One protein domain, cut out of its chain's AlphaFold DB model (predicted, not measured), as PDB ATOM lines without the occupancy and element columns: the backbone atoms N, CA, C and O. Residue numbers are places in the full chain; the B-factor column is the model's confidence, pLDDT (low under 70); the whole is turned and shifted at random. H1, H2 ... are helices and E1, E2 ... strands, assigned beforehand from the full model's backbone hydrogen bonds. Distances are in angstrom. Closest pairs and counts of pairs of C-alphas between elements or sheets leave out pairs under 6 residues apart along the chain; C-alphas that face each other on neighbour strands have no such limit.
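Overview. This is residues 338 to 434 of the 436 residues of the protein "Phospho-2-dehydro-3-deoxyheptonate aldolase" of Eimeria acervulina (UniProt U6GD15). At one end of an elongated, loose model the long helix H1 packs along a small parallel sheet, E1 and E2; the antiparallel hairpin E3 and E4 makes the other end, with loops and short H2 between. The 97 printed residues run E1, H1, E2, E3, E4, H2, class mixed, helices and strands, with under half in named elements. The radius of gyration of the C-alphas is 17.1 A; the spans are 55 by 28 by 18 A.

Along the chain. E1, residues 338 to 340, begins at C-alpha 338 (-43.202, -44.640, -55.520). E2 is 377 to 381, 12.7 A; H1 is 352 to 373, 31.3 A. E3 is 395 to 398, E4 401 to 404. H2, 425 to 432, ends at C-alpha 432 (-45.013, -26.442, -34.737).

Arrangement. E1 and E2 are parallel at 17 degrees, with N 380 and O 338 2.8 A apart. E1, H1, E2 form a strand-helix-strand unit, two parallel strands with a helix between, its crossover right-handed; the closest C-alphas of H1 and E2, Glu 370 and Val 377, are 5.8 A apart. In the hairpin E3 and E4, N 396 and O 403 are 2.8 A apart. H1 and H2 are apart. Every O i to N i+4 pair is within hydrogen-bond range in H1, 3 of 4 in H2.

Size, cuts and confidence. The printed part has no cut. Links E1 to H1, E2 to E3 and E4 to H2 are long. Residues 420 to 425, 428 and 431 to 434 have pLDDT under 70.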
ATOM      1  N   LEU A 338     -41.822 -45.040 -55.769       97.94
ATOM      2  CA  LEU A 338     -43.202 -44.640 -55.520       97.94
ATOM      3  C   LEU A 338     -43.208 -43.350 -54.694       97.94
ATOM      4  O   LEU A 338     -42.847 -43.365 -53.520       97.94
ATOM      5  N   GLN A 339     -43.659 -42.239 -55.280       97.81
ATOM      6  CA  GLN A 339     -43.866 -40.985 -54.555       97.81
ATOM      7  C   GLN A 339     -45.343 -40.577 -54.586       97.81
ATOM      8  O   GLN A 339     -45.943 -40.513 -55.657       97.81
ATOM      9  N   GLY A 340     -45.927 -40.256 -53.429       95.75
ATOM     10  CA  GLY A 340     -47.340 -39.878 -53.341       95.75
ATOM     11  C   GLY A 340     -47.716 -39.177 -52.037       95.75
ATOM     12  O   GLY A 340     -46.916 -39.086 -51.112       95.75
ATOM     13  N   GLY A 341     -48.925 -38.622 -51.993       93.44
ATOM     14  CA  GLY A 341     -49.436 -37.800 -50.889       93.44
ATOM     15  C   GLY A 341     -50.264 -36.609 -51.396       93.44
ATOM     16  O   GLY A 341     -50.369 -36.416 -52.615       93.44
ATOM     17  N   PRO A 342     -50.855 -35.808 -50.492       89.44
ATOM     18  CA  PRO A 342     -51.788 -34.732 -50.832       89.44
ATOM     19  C   PRO A 342     -51.193 -33.692 -51.791       89.44
ATOM     20  O   PRO A 342     -49.979 -33.496 -51.884       89.44
ATOM     21  N   CYS A 343     -52.050 -32.990 -52.540       88.75
ATOM     22  CA  CYS A 343     -51.581 -31.935 -53.439       88.75
ATOM     23  C   CYS A 343     -50.883 -30.827 -52.637       88.75
ATOM     24  O   CYS A 343     -49.697 -30.583 -52.873       88.75
ATOM     25  N   ALA A 344     -51.591 -30.217 -51.686       85.69
ATOM     26  CA  ALA A 344     -51.072 -29.326 -50.650       85.69
ATOM     27  C   ALA A 344     -51.450 -29.900 -49.279       85.69
ATOM     28  O   ALA A 344     -52.539 -30.456 -49.141       85.69
ATOM     29  N   GLU A 345     -50.582 -29.755 -48.282       89.06
ATOM     30  CA  GLU A 345     -50.966 -29.986 -46.884       89.06
ATOM     31  C   GLU A 345     -51.662 -28.733 -46.324       89.06
ATOM     32  O   GLU A 345     -51.317 -27.608 -46.697       89.06
ATOM     33  N   GLN A 346     -52.635 -28.930 -45.430       87.44
ATOM     34  CA  GLN A 346     -53.366 -27.874 -44.714       87.44
ATOM     35  C   GLN A 346     -53.284 -28.136 -43.206       87.44
ATOM     36  O   GLN A 346     -53.447 -29.275 -42.763       87.44
ATOM     37  N   PHE A 347     -53.100 -27.098 -42.391       85.75
ATOM     38  CA  PHE A 347     -52.990 -27.211 -40.933       85.75
ATOM     39  C   PHE A 347     -54.265 -27.760 -40.279       85.75
ATOM     40  O   PHE A 347     -54.188 -28.441 -39.263       85.75
ATOM     41  N   CYS A 348     -55.444 -27.480 -40.844       83.62
ATOM     42  CA  CYS A 348     -56.732 -27.984 -40.346       83.62
ATOM     43  C   CYS A 348     -56.952 -29.489 -40.616       83.62
ATOM     44  O   CYS A 348     -57.751 -30.135 -39.922       83.62
ATOM     45  N   CYS A 349     -56.227 -30.038 -41.595       80.81
ATOM     46  CA  CYS A 349     -56.287 -31.429 -42.053       80.81
ATOM     47  C   CYS A 349     -55.050 -32.248 -41.643       80.81
ATOM     48  O   CYS A 349     -55.029 -33.459 -41.843       80.81
ATOM     49  N   CYS A 350     -54.034 -31.624 -41.037       85.69
ATOM     50  CA  CYS A 350     -52.866 -32.310 -40.489       85.69
ATOM     51  C   CYS A 350     -53.238 -33.031 -39.181       85.69
ATOM     52  O   CYS A 350     -53.065 -32.505 -38.083       85.69
ATOM     53  N   ARG A 351     -53.820 -34.228 -39.315       87.06
ATOM     54  CA  ARG A 351     -54.286 -35.085 -38.216       87.06
ATOM     55  C   ARG A 351     -53.631 -36.456 -38.298       87.06
ATOM     56  O   ARG A 351     -53.292 -36.918 -39.386       87.06
ATOM     57  N   GLU A 352     -53.505 -37.120 -37.151       89.94
ATOM     58  CA  GLU A 352     -52.898 -38.454 -37.057       89.94
ATOM     59  C   GLU A 352     -53.595 -39.471 -37.973       89.94
ATOM     60  O   GLU A 352     -52.920 -40.227 -38.662       89.94
ATOM     61  N   GLU A 353     -54.930 -39.445 -38.033       91.31
ATOM     62  CA  GLU A 353     -55.747 -40.290 -38.914       91.31
ATOM     63  C   GLU A 353     -55.346 -40.109 -40.385       91.31
ATOM     64  O   GLU A 353     -54.906 -41.054 -41.029       91.31
ATOM     65  N   THR A 354     -55.369 -38.872 -40.888       89.38
ATOM     66  CA  THR A 354     -55.010 -38.543 -42.276       89.38
ATOM     67  C   THR A 354     -53.569 -38.928 -42.619       89.38
ATOM     68  O   THR A 354     -53.302 -39.404 -43.726       89.38
ATOM     69  N   LEU A 355     -52.632 -38.763 -41.677       90.06
ATOM     70  CA  LEU A 355     -51.243 -39.189 -41.852       90.06
ATOM     71  C   LEU A 355     -51.121 -40.720 -41.890       90.06
ATOM     72  O   LEU A 355     -50.439 -41.255 -42.765       90.06
ATOM     73  N   ARG A 356     -51.806 -41.424 -40.980       93.19
ATOM     74  CA  ARG A 356     -51.831 -42.891 -40.896       93.19
ATOM     75  C   ARG A 356     -52.454 -43.510 -42.144       93.19
ATOM     76  O   ARG A 356     -51.884 -44.454 -42.682       93.19
ATOM     77  N   ASP A 357     -53.555 -42.951 -42.635       93.94
ATOM     78  CA  ASP A 357     -54.240 -43.407 -43.846       93.94
ATOM     79  C   ASP A 357     -53.373 -43.171 -45.091       93.94
ATOM     80  O   ASP A 357     -53.212 -44.068 -45.917       93.94
ATOM     81  N   THR A 358     -52.728 -42.000 -45.193       93.19
ATOM     82  CA  THR A 358     -51.792 -41.690 -46.289       93.19
ATOM     83  C   THR A 358     -50.585 -42.632 -46.277       93.19
ATOM     84  O   THR A 358     -50.212 -43.171 -47.320       93.19
ATOM     85  N   ALA A 359     -49.982 -42.869 -45.108       94.94
ATOM     86  CA  ALA A 359     -48.863 -43.795 -44.959       94.94
ATOM     87  C   ALA A 359     -49.281 -45.245 -45.257       94.94
ATOM     88  O   ALA A 359     -48.588 -45.946 -45.991       94.94
ATOM     89  N   GLY A 360     -50.439 -45.678 -44.749       97.06
ATOM     90  CA  GLY A 360     -51.011 -47.000 -44.999       97.06
ATOM     91  C   GLY A 360     -51.265 -47.253 -46.483       97.06
ATOM     92  O   GLY A 360     -50.841 -48.284 -47.000       97.06
ATOM     93  N   LEU A 361     -51.866 -46.290 -47.189       97.19
ATOM     94  CA  LEU A 361     -52.093 -46.363 -48.634       97.19
ATOM     95  C   LEU A 361     -50.778 -46.457 -49.422       97.19
ATOM     96  O   LEU A 361     -50.666 -47.279 -50.331       97.19
ATOM     97  N   LEU A 362     -49.766 -45.654 -49.070       97.44
ATOM     98  CA  LEU A 362     -48.452 -45.703 -49.723       97.44
ATOM     99  C   LEU A 362     -47.735 -47.040 -49.491       97.44
ATOM    100  O   LEU A 362     -47.142 -47.576 -50.425       97.44
ATOM    101  N   LEU A 363     -47.818 -47.600 -48.281       97.88
ATOM    102  CA  LEU A 363     -47.253 -48.912 -47.948       97.88
ATOM    103  C   LEU A 363     -47.975 -50.051 -48.684       97.88
ATOM    104  O   LEU A 363     -47.317 -50.926 -49.245       97.88
ATOM    105  N   GLN A 364     -49.310 -50.020 -48.738       98.00
ATOM    106  CA  GLN A 364     -50.120 -50.994 -49.481       98.00
ATOM    107  C   GLN A 364     -49.812 -50.957 -50.982       98.00
ATOM    108  O   GLN A 364     -49.567 -51.998 -51.590       98.00
ATOM    109  N   LEU A 365     -49.773 -49.760 -51.576       97.94
ATOM    110  CA  LEU A 365     -49.455 -49.581 -52.991       97.94
ATOM    111  C   LEU A 365     -47.999 -49.960 -53.304       97.94
ATOM    112  O   LEU A 365     -47.742 -50.560 -54.342       97.94
ATOM    113  N   GLY A 366     -47.058 -49.664 -52.402       97.88
ATOM    114  CA  GLY A 366     -45.662 -50.083 -52.524       97.88
ATOM    115  C   GLY A 366     -45.521 -51.603 -52.565       97.88
ATOM    116  O   GLY A 366     -44.961 -52.130 -53.523       97.88
ATOM    117  N   ALA A 367     -46.115 -52.307 -51.597       97.75
ATOM    118  CA  ALA A 367     -46.111 -53.771 -51.547       97.75
ATOM    119  C   ALA A 367     -46.800 -54.413 -52.769       97.75
ATOM    120  O   ALA A 367     -46.321 -55.418 -53.295       97.75
ATOM    121  N   LEU A 368     -47.897 -53.817 -53.254       98.12
ATOM    122  CA  LEU A 368     -48.585 -54.258 -54.469       98.12
ATOM    123  C   LEU A 368     -47.705 -54.089 -55.716       98.12
ATOM    124  O   LEU A 368     -47.603 -55.009 -56.524       98.12
ATOM    125  N   ILE A 369     -47.055 -52.931 -55.876       97.31
ATOM    126  CA  ILE A 369     -46.149 -52.674 -57.004       97.31
ATOM    127  C   ILE A 369     -44.959 -53.634 -56.951       97.31
ATOM    128  O   ILE A 369     -44.673 -54.264 -57.965       97.31
ATOM    129  N   GLU A 370     -44.316 -53.796 -55.791       97.31
ATOM    130  CA  GLU A 370     -43.174 -54.698 -55.588       97.31
ATOM    131  C   GLU A 370     -43.503 -56.139 -56.006       97.31
ATOM    132  O   GLU A 370     -42.757 -56.747 -56.774       97.31
ATOM    133  N   ALA A 371     -44.675 -56.646 -55.608       97.00
ATOM    134  CA  ALA A 371     -45.167 -57.962 -56.017       97.00
ATOM    135  C   ALA A 371     -45.482 -58.077 -57.525       97.00
ATOM    136  O   ALA A 371     -45.391 -59.166 -58.087       97.00
ATOM    137  N   LEU A 372     -45.848 -56.978 -58.198       97.12
ATOM    138  CA  LEU A 372     -46.178 -56.954 -59.632       97.12
ATOM    139  C   LEU A 372     -44.961 -56.813 -60.560       97.12
ATOM    140  O   LEU A 372     -45.064 -57.164 -61.744       97.12
ATOM    141  N   ILE A 373     -43.854 -56.248 -60.063       95.94
ATOM    142  CA  ILE A 373     -42.639 -55.968 -60.848       95.94
ATOM    143  C   ILE A 373     -41.408 -56.775 -60.405       95.94
ATOM    144  O   ILE A 373     -40.383 -56.692 -61.077       95.94
ATOM    145  N   GLU A 374     -41.507 -57.534 -59.308       96.56
ATOM    146  CA  GLU A 374     -40.430 -58.356 -58.724       96.56
ATOM    147  C   GLU A 374     -39.144 -57.555 -58.419       96.56
ATOM    148  O   GLU A 374     -38.025 -58.054 -58.545       96.56
ATOM    149  N   MET A 375     -39.298 -56.285 -58.023       95.75
ATOM    150  CA  MET A 375     -38.197 -55.347 -57.777       95.75
ATOM    151  C   MET A 375     -38.528 -54.423 -56.588       95.75
ATOM    152  O   MET A 375     -39.661 -53.937 -56.529       95.75
ATOM    153  N   PRO A 376     -37.569 -54.135 -55.680       97.38
ATOM    154  CA  PRO A 376     -37.805 -53.315 -54.488       97.38
ATOM    155  C   PRO A 376     -38.408 -51.942 -54.794       97.38
ATOM    156  O   PRO A 376     -37.998 -51.277 -55.751       97.38
ATOM    157  N   VAL A 377     -39.328 -51.475 -53.944       98.06
ATOM    158  CA  VAL A 377     -39.958 -50.153 -54.078       98.06
ATOM    159  C   VAL A 377     -39.464 -49.195 -52.989       98.06
ATOM    160  O   VAL A 377     -39.730 -49.370 -51.803       98.06
ATOM    161  N   LEU A 378     -38.786 -48.124 -53.402       98.25
ATOM    162  CA  LEU A 378     -38.496 -46.961 -52.570       98.25
ATOM    163  C   LEU A 378     -39.757 -46.092 -52.466       98.25
ATOM    164  O   LEU A 378     -40.204 -45.521 -53.461       98.25
ATOM    165  N   ILE A 379     -40.314 -45.977 -51.263       98.06
ATOM    166  CA  ILE A 379     -41.534 -45.208 -50.987       98.06
ATOM    167  C   ILE A 379     -41.159 -43.829 -50.428       98.06
ATOM    168  O   ILE A 379     -40.404 -43.730 -49.462       98.06
ATOM    169  N   VAL A 380     -41.708 -42.758 -51.009       97.62
ATOM    170  CA  VAL A 380     -41.483 -41.365 -50.588       97.62
ATOM    171  C   VAL A 380     -42.821 -40.649 -50.382       97.62
ATOM    172  O   VAL A 380     -43.596 -40.447 -51.317       97.62
ATOM    173  N   GLY A 381     -43.091 -40.221 -49.150       95.75
ATOM    174  CA  GLY A 381     -44.275 -39.425 -48.826       95.75
ATOM    175  C   GLY A 381     -44.128 -37.954 -49.225       95.75
ATOM    176  O   GLY A 381     -43.090 -37.334 -48.999       95.75
ATOM    177  N   ARG A 382     -45.188 -37.362 -49.781       94.94
ATOM    178  CA  ARG A 382     -45.366 -35.906 -49.920       94.94
ATOM    179  C   ARG A 382     -46.082 -35.384 -48.671       94.94
ATOM    180  O   ARG A 382     -47.270 -35.081 -48.725       94.94
ATOM    181  N   ILE A 383     -45.352 -35.375 -47.559       91.75
ATOM    182  CA  ILE A 383     -45.835 -35.091 -46.199       91.75
ATOM    183  C   ILE A 383     -44.836 -34.207 -45.437       91.75
ATOM    184  O   ILE A 383     -43.670 -34.119 -45.823       91.75
ATOM    185  N   ALA A 384     -45.285 -33.607 -44.334       88.81
ATOM    186  CA  ALA A 384     -44.483 -32.840 -43.381       88.81
ATOM    187  C   ALA A 384     -43.728 -31.628 -43.973       88.81
ATOM    188  O   ALA A 384     -42.661 -31.248 -43.493       88.81
ATOM    189  N   GLY A 385     -44.288 -30.977 -45.000       89.38
ATOM    190  CA  GLY A 385     -43.667 -29.783 -45.591       89.38
ATOM    191  C   GLY A 385     -44.322 -29.221 -46.855       89.38
ATOM    192  O   GLY A 385     -43.927 -28.159 -47.335       89.38
ATOM    193  N   GLN A 386     -45.350 -29.868 -47.402       91.88
ATOM    194  CA  GLN A 386     -46.011 -29.513 -48.660       91.88
ATOM    195  C   GLN A 386     -47.037 -28.364 -48.502       91.88
ATOM    196  O   GLN A 386     -48.015 -28.273 -49.245       91.88
ATOM    197  N   TYR A 387     -46.774 -27.437 -47.579       91.69
ATOM    198  CA  TYR A 387     -47.632 -26.305 -47.201       91.69
ATOM    199  C   TYR A 387     -47.523 -25.071 -48.118       91.69
ATOM    200  O   TYR A 387     -48.186 -24.069 -47.868       91.69
ATOM    201  N   ALA A 388     -46.688 -25.099 -49.161       90.94
ATOM    202  CA  ALA A 388     -46.522 -23.996 -50.113       90.94
ATOM    203  C   ALA A 388     -46.865 -24.420 -51.551       90.94
ATOM    204  O   ALA A 388     -46.603 -25.554 -51.965       90.94
ATOM    205  N   LYS A 389     -47.427 -23.487 -52.332       91.38
ATOM    206  CA  LYS A 389     -47.831 -23.690 -53.729       91.38
ATOM    207  C   LYS A 389     -47.451 -22.510 -54.633       91.38
ATOM    208  O   LYS A 389     -47.811 -21.374 -54.320       91.38
ATOM    209  N   PRO A 390     -46.790 -22.759 -55.783       92.62
ATOM    210  CA  PRO A 390     -46.627 -21.737 -56.810       92.62
ATOM    211  C   PRO A 390     -47.986 -21.408 -57.438       92.62
ATOM    212  O   PRO A 390     -48.875 -22.260 -57.504       92.62
ATOM    213  N   ARG A 391     -48.153 -20.177 -57.930       91.56
ATOM    214  CA  ARG A 391     -49.363 -19.751 -58.651       91.56
ATOM    215  C   ARG A 391     -48.979 -19.034 -59.945       91.56
ATOM    216  O   ARG A 391     -48.060 -18.214 -59.959       91.56
ATOM    217  N   THR A 392     -49.707 -19.325 -61.024       91.44
ATOM    218  CA  THR A 392     -49.528 -18.693 -62.345       91.44
ATOM    219  C   THR A 392     -49.897 -17.208 -62.327       91.44
ATOM    220  O   THR A 392     -49.254 -16.406 -62.994       91.44
ATOM    221  N   ASN A 393     -50.907 -16.840 -61.535       89.31
ATOM    222  CA  ASN A 393     -51.278 -15.456 -61.250       89.31
ATOM    223  C   ASN A 393     -51.095 -15.185 -59.747       89.31
ATOM    224  O   ASN A 393     -51.415 -16.037 -58.916       89.31
ATOM    225  N   SER A 394     -50.575 -14.008 -59.399       87.44
ATOM    226  CA  SER A 394     -50.451 -13.538 -58.017       87.44
ATOM    227  C   SER A 394     -51.788 -13.112 -57.406       87.44
ATOM    228  O   SER A 394     -51.899 -13.089 -56.180       87.44
ATOM    229  N   MET A 395     -52.785 -12.805 -58.241       89.31
ATOM    230  CA  MET A 395     -54.118 -12.355 -57.843       89.31
ATOM    231  C   MET A 395     -55.215 -13.327 -58.306       89.31
ATOM    232  O   MET A 395     -55.043 -14.111 -59.241       89.31
ATOM    233  N   GLU A 396     -56.354 -13.262 -57.627       91.06
ATOM    234  CA  GLU A 396     -57.545 -14.087 -57.808       91.06
ATOM    235  C   GLU A 396     -58.787 -13.192 -57.676       91.06
ATOM    236  O   GLU A 396     -58.824 -12.305 -56.821       91.06
ATOM    237  N   GLN A 397     -59.801 -13.405 -58.517       90.25
ATOM    238  CA  GLN A 397     -61.088 -12.716 -58.381       90.25
ATOM    239  C   GLN A 397     -62.000 -13.513 -57.452       90.25
ATOM    240  O   GLN A 397     -62.228 -14.701 -57.677       90.25
ATOM    241  N   HIS A 398     -62.529 -12.852 -56.425       86.19
ATOM    242  CA  HIS A 398     -63.437 -13.448 -55.455       86.19
ATOM    243  C   HIS A 398     -64.676 -12.553 -55.305       86.19
ATOM    244  O   HIS A 398     -64.650 -11.532 -54.613       86.19
ATOM    245  N   GLY A 399     -65.748 -12.908 -56.022       87.19
ATOM    246  CA  GLY A 399     -66.874 -12.000 -56.265       87.19
ATOM    247  C   GLY A 399     -66.408 -10.744 -57.008       87.19
ATOM    248  O   GLY A 399     -65.597 -10.831 -57.927       87.19
ATOM    249  N   ASP A 400     -66.856  -9.572 -56.557       87.44
ATOM    250  CA  ASP A 400     -66.482  -8.268 -57.128       87.44
ATOM    251  C   ASP A 400     -65.101  -7.750 -56.664       87.44
ATOM    252  O   ASP A 400     -64.774  -6.573 -56.849       87.44
ATOM    253  N   ARG A 401     -64.292  -8.584 -55.992       88.06
ATOM    254  CA  ARG A 401     -63.050  -8.158 -55.333       88.06
ATOM    255  C   ARG A 401     -61.844  -8.983 -55.758       88.06
ATOM    256  O   ARG A 401     -61.780 -10.188 -55.533       88.06
ATOM    257  N   GLU A 402     -60.810  -8.280 -56.206       90.50
ATOM    258  CA  GLU A 402     -59.496  -8.874 -56.416       90.50
ATOM    259  C   GLU A 402     -58.759  -9.064 -55.069       90.50
ATOM    260  O   GLU A 402     -58.652  -8.155 -54.227       90.50
ATOM    261  N   VAL A 403     -58.263 -10.281 -54.845       90.50
ATOM    262  CA  VAL A 403     -57.522 -10.705 -53.649       90.50
ATOM    263  C   VAL A 403     -56.224 -11.407 -54.055       90.50
ATOM    264  O   VAL A 403     -56.153 -11.952 -55.155       90.50
ATOM    265  N   PRO A 404     -55.179 -11.427 -53.209       89.31
ATOM    266  CA  PRO A 404     -54.017 -12.265 -53.476       89.31
ATOM    267  C   PRO A 404     -54.433 -13.731 -53.610       89.31
ATOM    268  O   PRO A 404     -55.313 -14.205 -52.888       89.31
ATOM    269  N   ALA A 405     -53.798 -14.456 -54.524       91.38
ATOM    270  CA  ALA A 405     -54.001 -15.889 -54.669       91.38
ATOM    271  C   ALA A 405     -53.556 -16.628 -53.392       91.38
ATOM    272  O   ALA A 405     -52.555 -16.271 -52.763       91.38
ATOM    273  N   TYR A 406     -54.281 -17.683 -53.016       90.88
ATOM    274  CA  TYR A 406     -53.841 -18.593 -51.955       90.88
ATOM    275  C   TYR A 406     -52.578 -19.349 -52.407       90.88
ATOM    276  O   TYR A 406     -52.568 -19.988 -53.464       90.88
ATOM    277  N   LYS A 407     -51.499 -19.248 -51.629       90.94
ATOM    278  CA  LYS A 407     -50.173 -19.819 -51.930       90.94
ATOM    279  C   LYS A 407     -49.813 -20.988 -51.005       90.94
ATOM    280  O   LYS A 407     -48.650 -21.385 -50.945       90.94
ATOM    281  N   GLY A 408     -50.807 -21.562 -50.329       90.88
ATOM    282  CA  GLY A 408     -50.620 -22.597 -49.320       90.88
ATOM    283  C   GLY A 408     -50.454 -22.016 -47.914       90.88
ATOM    284  O   GLY A 408     -49.960 -20.898 -47.741       90.88
ATOM    285  N   ASP A 409     -50.846 -22.812 -46.924       89.62
ATOM    286  CA  ASP A 409     -50.879 -22.477 -45.500       89.62
ATOM    287  C   ASP A 409     -49.555 -21.945 -44.926       89.62
ATOM    288  O   ASP A 409     -49.587 -21.187 -43.959       89.62
ATOM    289  N   ALA A 410     -48.401 -22.253 -45.534       88.31
ATOM    290  CA  ALA A 410     -47.092 -21.687 -45.176       88.31
ATOM    291  C   ALA A 410     -46.957 -20.179 -45.458       88.31
ATOM    292  O   ALA A 410     -46.062 -19.522 -44.921       88.31
ATOM    293  N   VAL A 411     -47.802 -19.634 -46.336       88.06
ATOM    294  CA  VAL A 411     -47.669 -18.286 -46.901       88.06
ATOM    295  C   VAL A 411     -48.808 -17.371 -46.464       88.06
ATOM    296  O   VAL A 411     -48.566 -16.260 -45.983       88.06
ATOM    297  N   ASN A 412     -50.048 -17.810 -46.672       87.81
ATOM    298  CA  ASN A 412     -51.252 -17.051 -46.360       87.81
ATOM    299  C   ASN A 412     -52.434 -17.985 -46.069       87.81
ATOM    300  O   ASN A 412     -52.402 -19.152 -46.440       87.81
ATOM    301  N   GLY A 413     -53.462 -17.472 -45.387       85.31
ATOM    302  CA  GLY A 413     -54.671 -18.246 -45.095       85.31
ATOM    303  C   GLY A 413     -55.500 -18.535 -46.349       85.31
ATOM    304  O   GLY A 413     -55.460 -17.781 -47.324       85.31
ATOM    305  N   GLU A 414     -56.271 -19.620 -46.312       85.31
ATOM    306  CA  GLU A 414     -57.182 -20.001 -47.394       85.31
ATOM    307  C   GLU A 414     -58.316 -18.979 -47.590       85.31
ATOM    308  O   GLU A 414     -58.665 -18.656 -48.729       85.31
ATOM    309  N   GLU A 415     -58.828 -18.385 -46.511       86.50
ATOM    310  CA  GLU A 415     -59.916 -17.404 -46.558       86.50
ATOM    311  C   GLU A 415     -59.497 -16.060 -47.200       86.50
ATOM    312  O   GLU A 415     -58.466 -15.488 -46.827       86.50
ATOM    313  N   PRO A 416     -60.278 -15.474 -48.135       85.06
ATOM    314  CA  PRO A 416     -59.912 -14.246 -48.857       85.06
ATOM    315  C   PRO A 416     -59.626 -13.008 -47.988       85.06
ATOM    316  O   PRO A 416     -58.951 -12.076 -48.446       85.06
ATOM    317  N   CYS A 417     -60.136 -12.964 -46.753       81.56
ATOM    318  CA  CYS A 417     -59.805 -11.930 -45.769       81.56
ATOM    319  C   CYS A 417     -58.353 -12.042 -45.272       81.56
ATOM    320  O   CYS A 417     -57.654 -11.027 -45.210       81.56
ATOM    321  N   ASP A 418     -57.879 -13.263 -45.020       78.00
ATOM    322  CA  ASP A 418     -56.567 -13.554 -44.430       78.00
ATOM    323  C   ASP A 418     -55.422 -13.485 -45.454       78.00
ATOM    324  O   ASP A 418     -54.254 -13.304 -45.102       78.00
ATOM    325  N   ARG A 419     -55.742 -13.532 -46.753       78.44
ATOM    326  CA  ARG A 419     -54.753 -13.513 -47.848       78.44
ATOM    327  C   ARG A 419     -53.946 -12.222 -47.994       78.44
ATOM    328  O   ARG A 419     -52.947 -12.213 -48.712       78.44
ATOM    329  N   ARG A 420     -54.372 -11.120 -47.361       66.00
ATOM    330  CA  ARG A 420     -53.780  -9.774 -47.536       66.00
ATOM    331  C   ARG A 420     -52.452  -9.574 -46.814       66.00
ATOM    332  O   ARG A 420     -51.678  -8.707 -47.214       66.00
ATOM    333  N   CYS A 421     -52.180 -10.374 -45.791       60.06
ATOM    334  CA  CYS A 421     -50.918 -10.366 -45.070       60.06
ATOM    335  C   CYS A 421     -50.220 -11.702 -45.313       60.06
ATOM    336  O   CYS A 421     -50.695 -12.727 -44.835       60.06
ATOM    337  N   CYS A 422     -49.074 -11.696 -46.001       59.97
ATOM    338  CA  CYS A 422     -48.180 -12.854 -45.978       59.97
ATOM    339  C   CYS A 422     -47.688 -13.013 -44.538       59.97
ATOM    340  O   CYS A 422     -46.935 -12.179 -44.021       59.97
ATOM    341  N   HIS A 423     -48.228 -14.010 -43.846       68.62
ATOM    342  CA  HIS A 423     -48.153 -14.081 -42.401       68.62
ATOM    343  C   HIS A 423     -46.952 -14.938 -42.031       68.62
ATOM    344  O   HIS A 423     -47.027 -16.154 -42.029       68.62
ATOM    345  N   LEU A 424     -45.819 -14.309 -41.719       68.81
ATOM    346  CA  LEU A 424     -44.578 -15.022 -41.386       68.81
ATOM    347  C   LEU A 424     -44.721 -16.040 -40.232       68.81
ATOM    348  O   LEU A 424     -43.947 -16.992 -40.172       68.81
ATOM    349  N   LEU A 425     -45.726 -15.897 -39.355       67.94
ATOM    350  CA  LEU A 425     -46.024 -16.898 -38.322       67.94
ATOM    351  C   LEU A 425     -46.626 -18.199 -38.892       67.94
ATOM    352  O   LEU A 425     -46.597 -19.218 -38.212       67.94
ATOM    353  N   CYS A 426     -47.117 -18.206 -40.135       72.56
ATOM    354  CA  CYS A 426     -47.497 -19.426 -40.844       72.56
ATOM    355  C   CYS A 426     -46.310 -20.376 -41.038       72.56
ATOM    356  O   CYS A 426     -46.470 -21.575 -40.835       72.56
ATOM    357  N   LEU A 427     -45.112 -19.860 -41.348       70.88
ATOM    358  CA  LEU A 427     -43.899 -20.684 -41.455       70.88
ATOM    359  C   LEU A 427     -43.545 -21.355 -40.122       70.88
ATOM    360  O   LEU A 427     -43.199 -22.532 -40.093       70.88
ATOM    361  N   LEU A 428     -43.671 -20.619 -39.012       69.12
ATOM    362  CA  LEU A 428     -43.494 -21.178 -37.668       69.12
ATOM    363  C   LEU A 428     -44.562 -22.236 -37.380       69.12
ATOM    364  O   LEU A 428     -44.256 -23.305 -36.858       69.12
ATOM    365  N   ARG A 429     -45.814 -21.973 -37.775       74.56
ATOM    366  CA  ARG A 429     -46.920 -22.916 -37.618       74.56
ATOM    367  C   ARG A 429     -46.704 -24.208 -38.410       74.56
ATOM    368  O   ARG A 429     -46.998 -25.254 -37.852       74.56
ATOM    369  N   CYS A 430     -46.122 -24.181 -39.616       71.88
ATOM    370  CA  CYS A 430     -45.753 -25.403 -40.351       71.88
ATOM    371  C   CYS A 430     -44.914 -26.370 -39.512       71.88
ATOM    372  O   CYS A 430     -45.144 -27.573 -39.555       71.88
ATOM    373  N   LEU A 431     -43.946 -25.839 -38.763       67.56
ATOM    374  CA  LEU A 431     -42.977 -26.639 -38.015       67.56
ATOM    375  C   LEU A 431     -43.448 -26.968 -36.592       67.56
ATOM    376  O   LEU A 431     -43.023 -27.972 -36.038       67.56
ATOM    377  N   LEU A 432     -44.366 -26.176 -36.030       64.81
ATOM    378  CA  LEU A 432     -45.013 -26.442 -34.737       64.81
ATOM    379  C   LEU A 432     -46.270 -27.329 -34.841       64.81
ATOM    380  O   LEU A 432     -46.753 -27.814 -33.822       64.81
ATOM    381  N   VAL A 433     -46.831 -27.516 -36.042       58.44
ATOM    382  CA  VAL A 433     -47.960 -28.436 -36.304       58.44
ATOM    383  C   VAL A 433     -47.496 -29.892 -36.421       58.44
ATOM    384  O   VAL A 433     -48.312 -30.798 -36.270       58.44
ATOM    385  N   LEU A 434     -46.199 -30.131 -36.629       52.19
ATOM    386  CA  LEU A 434     -45.608 -31.462 -36.533       52.19
ATOM    387  C   LEU A 434     -45.400 -31.814 -35.048       52.19
ATOM    388  O   LEU A 434     -44.586 -31.158 -34.394       52.19
TER     389      LEU A 434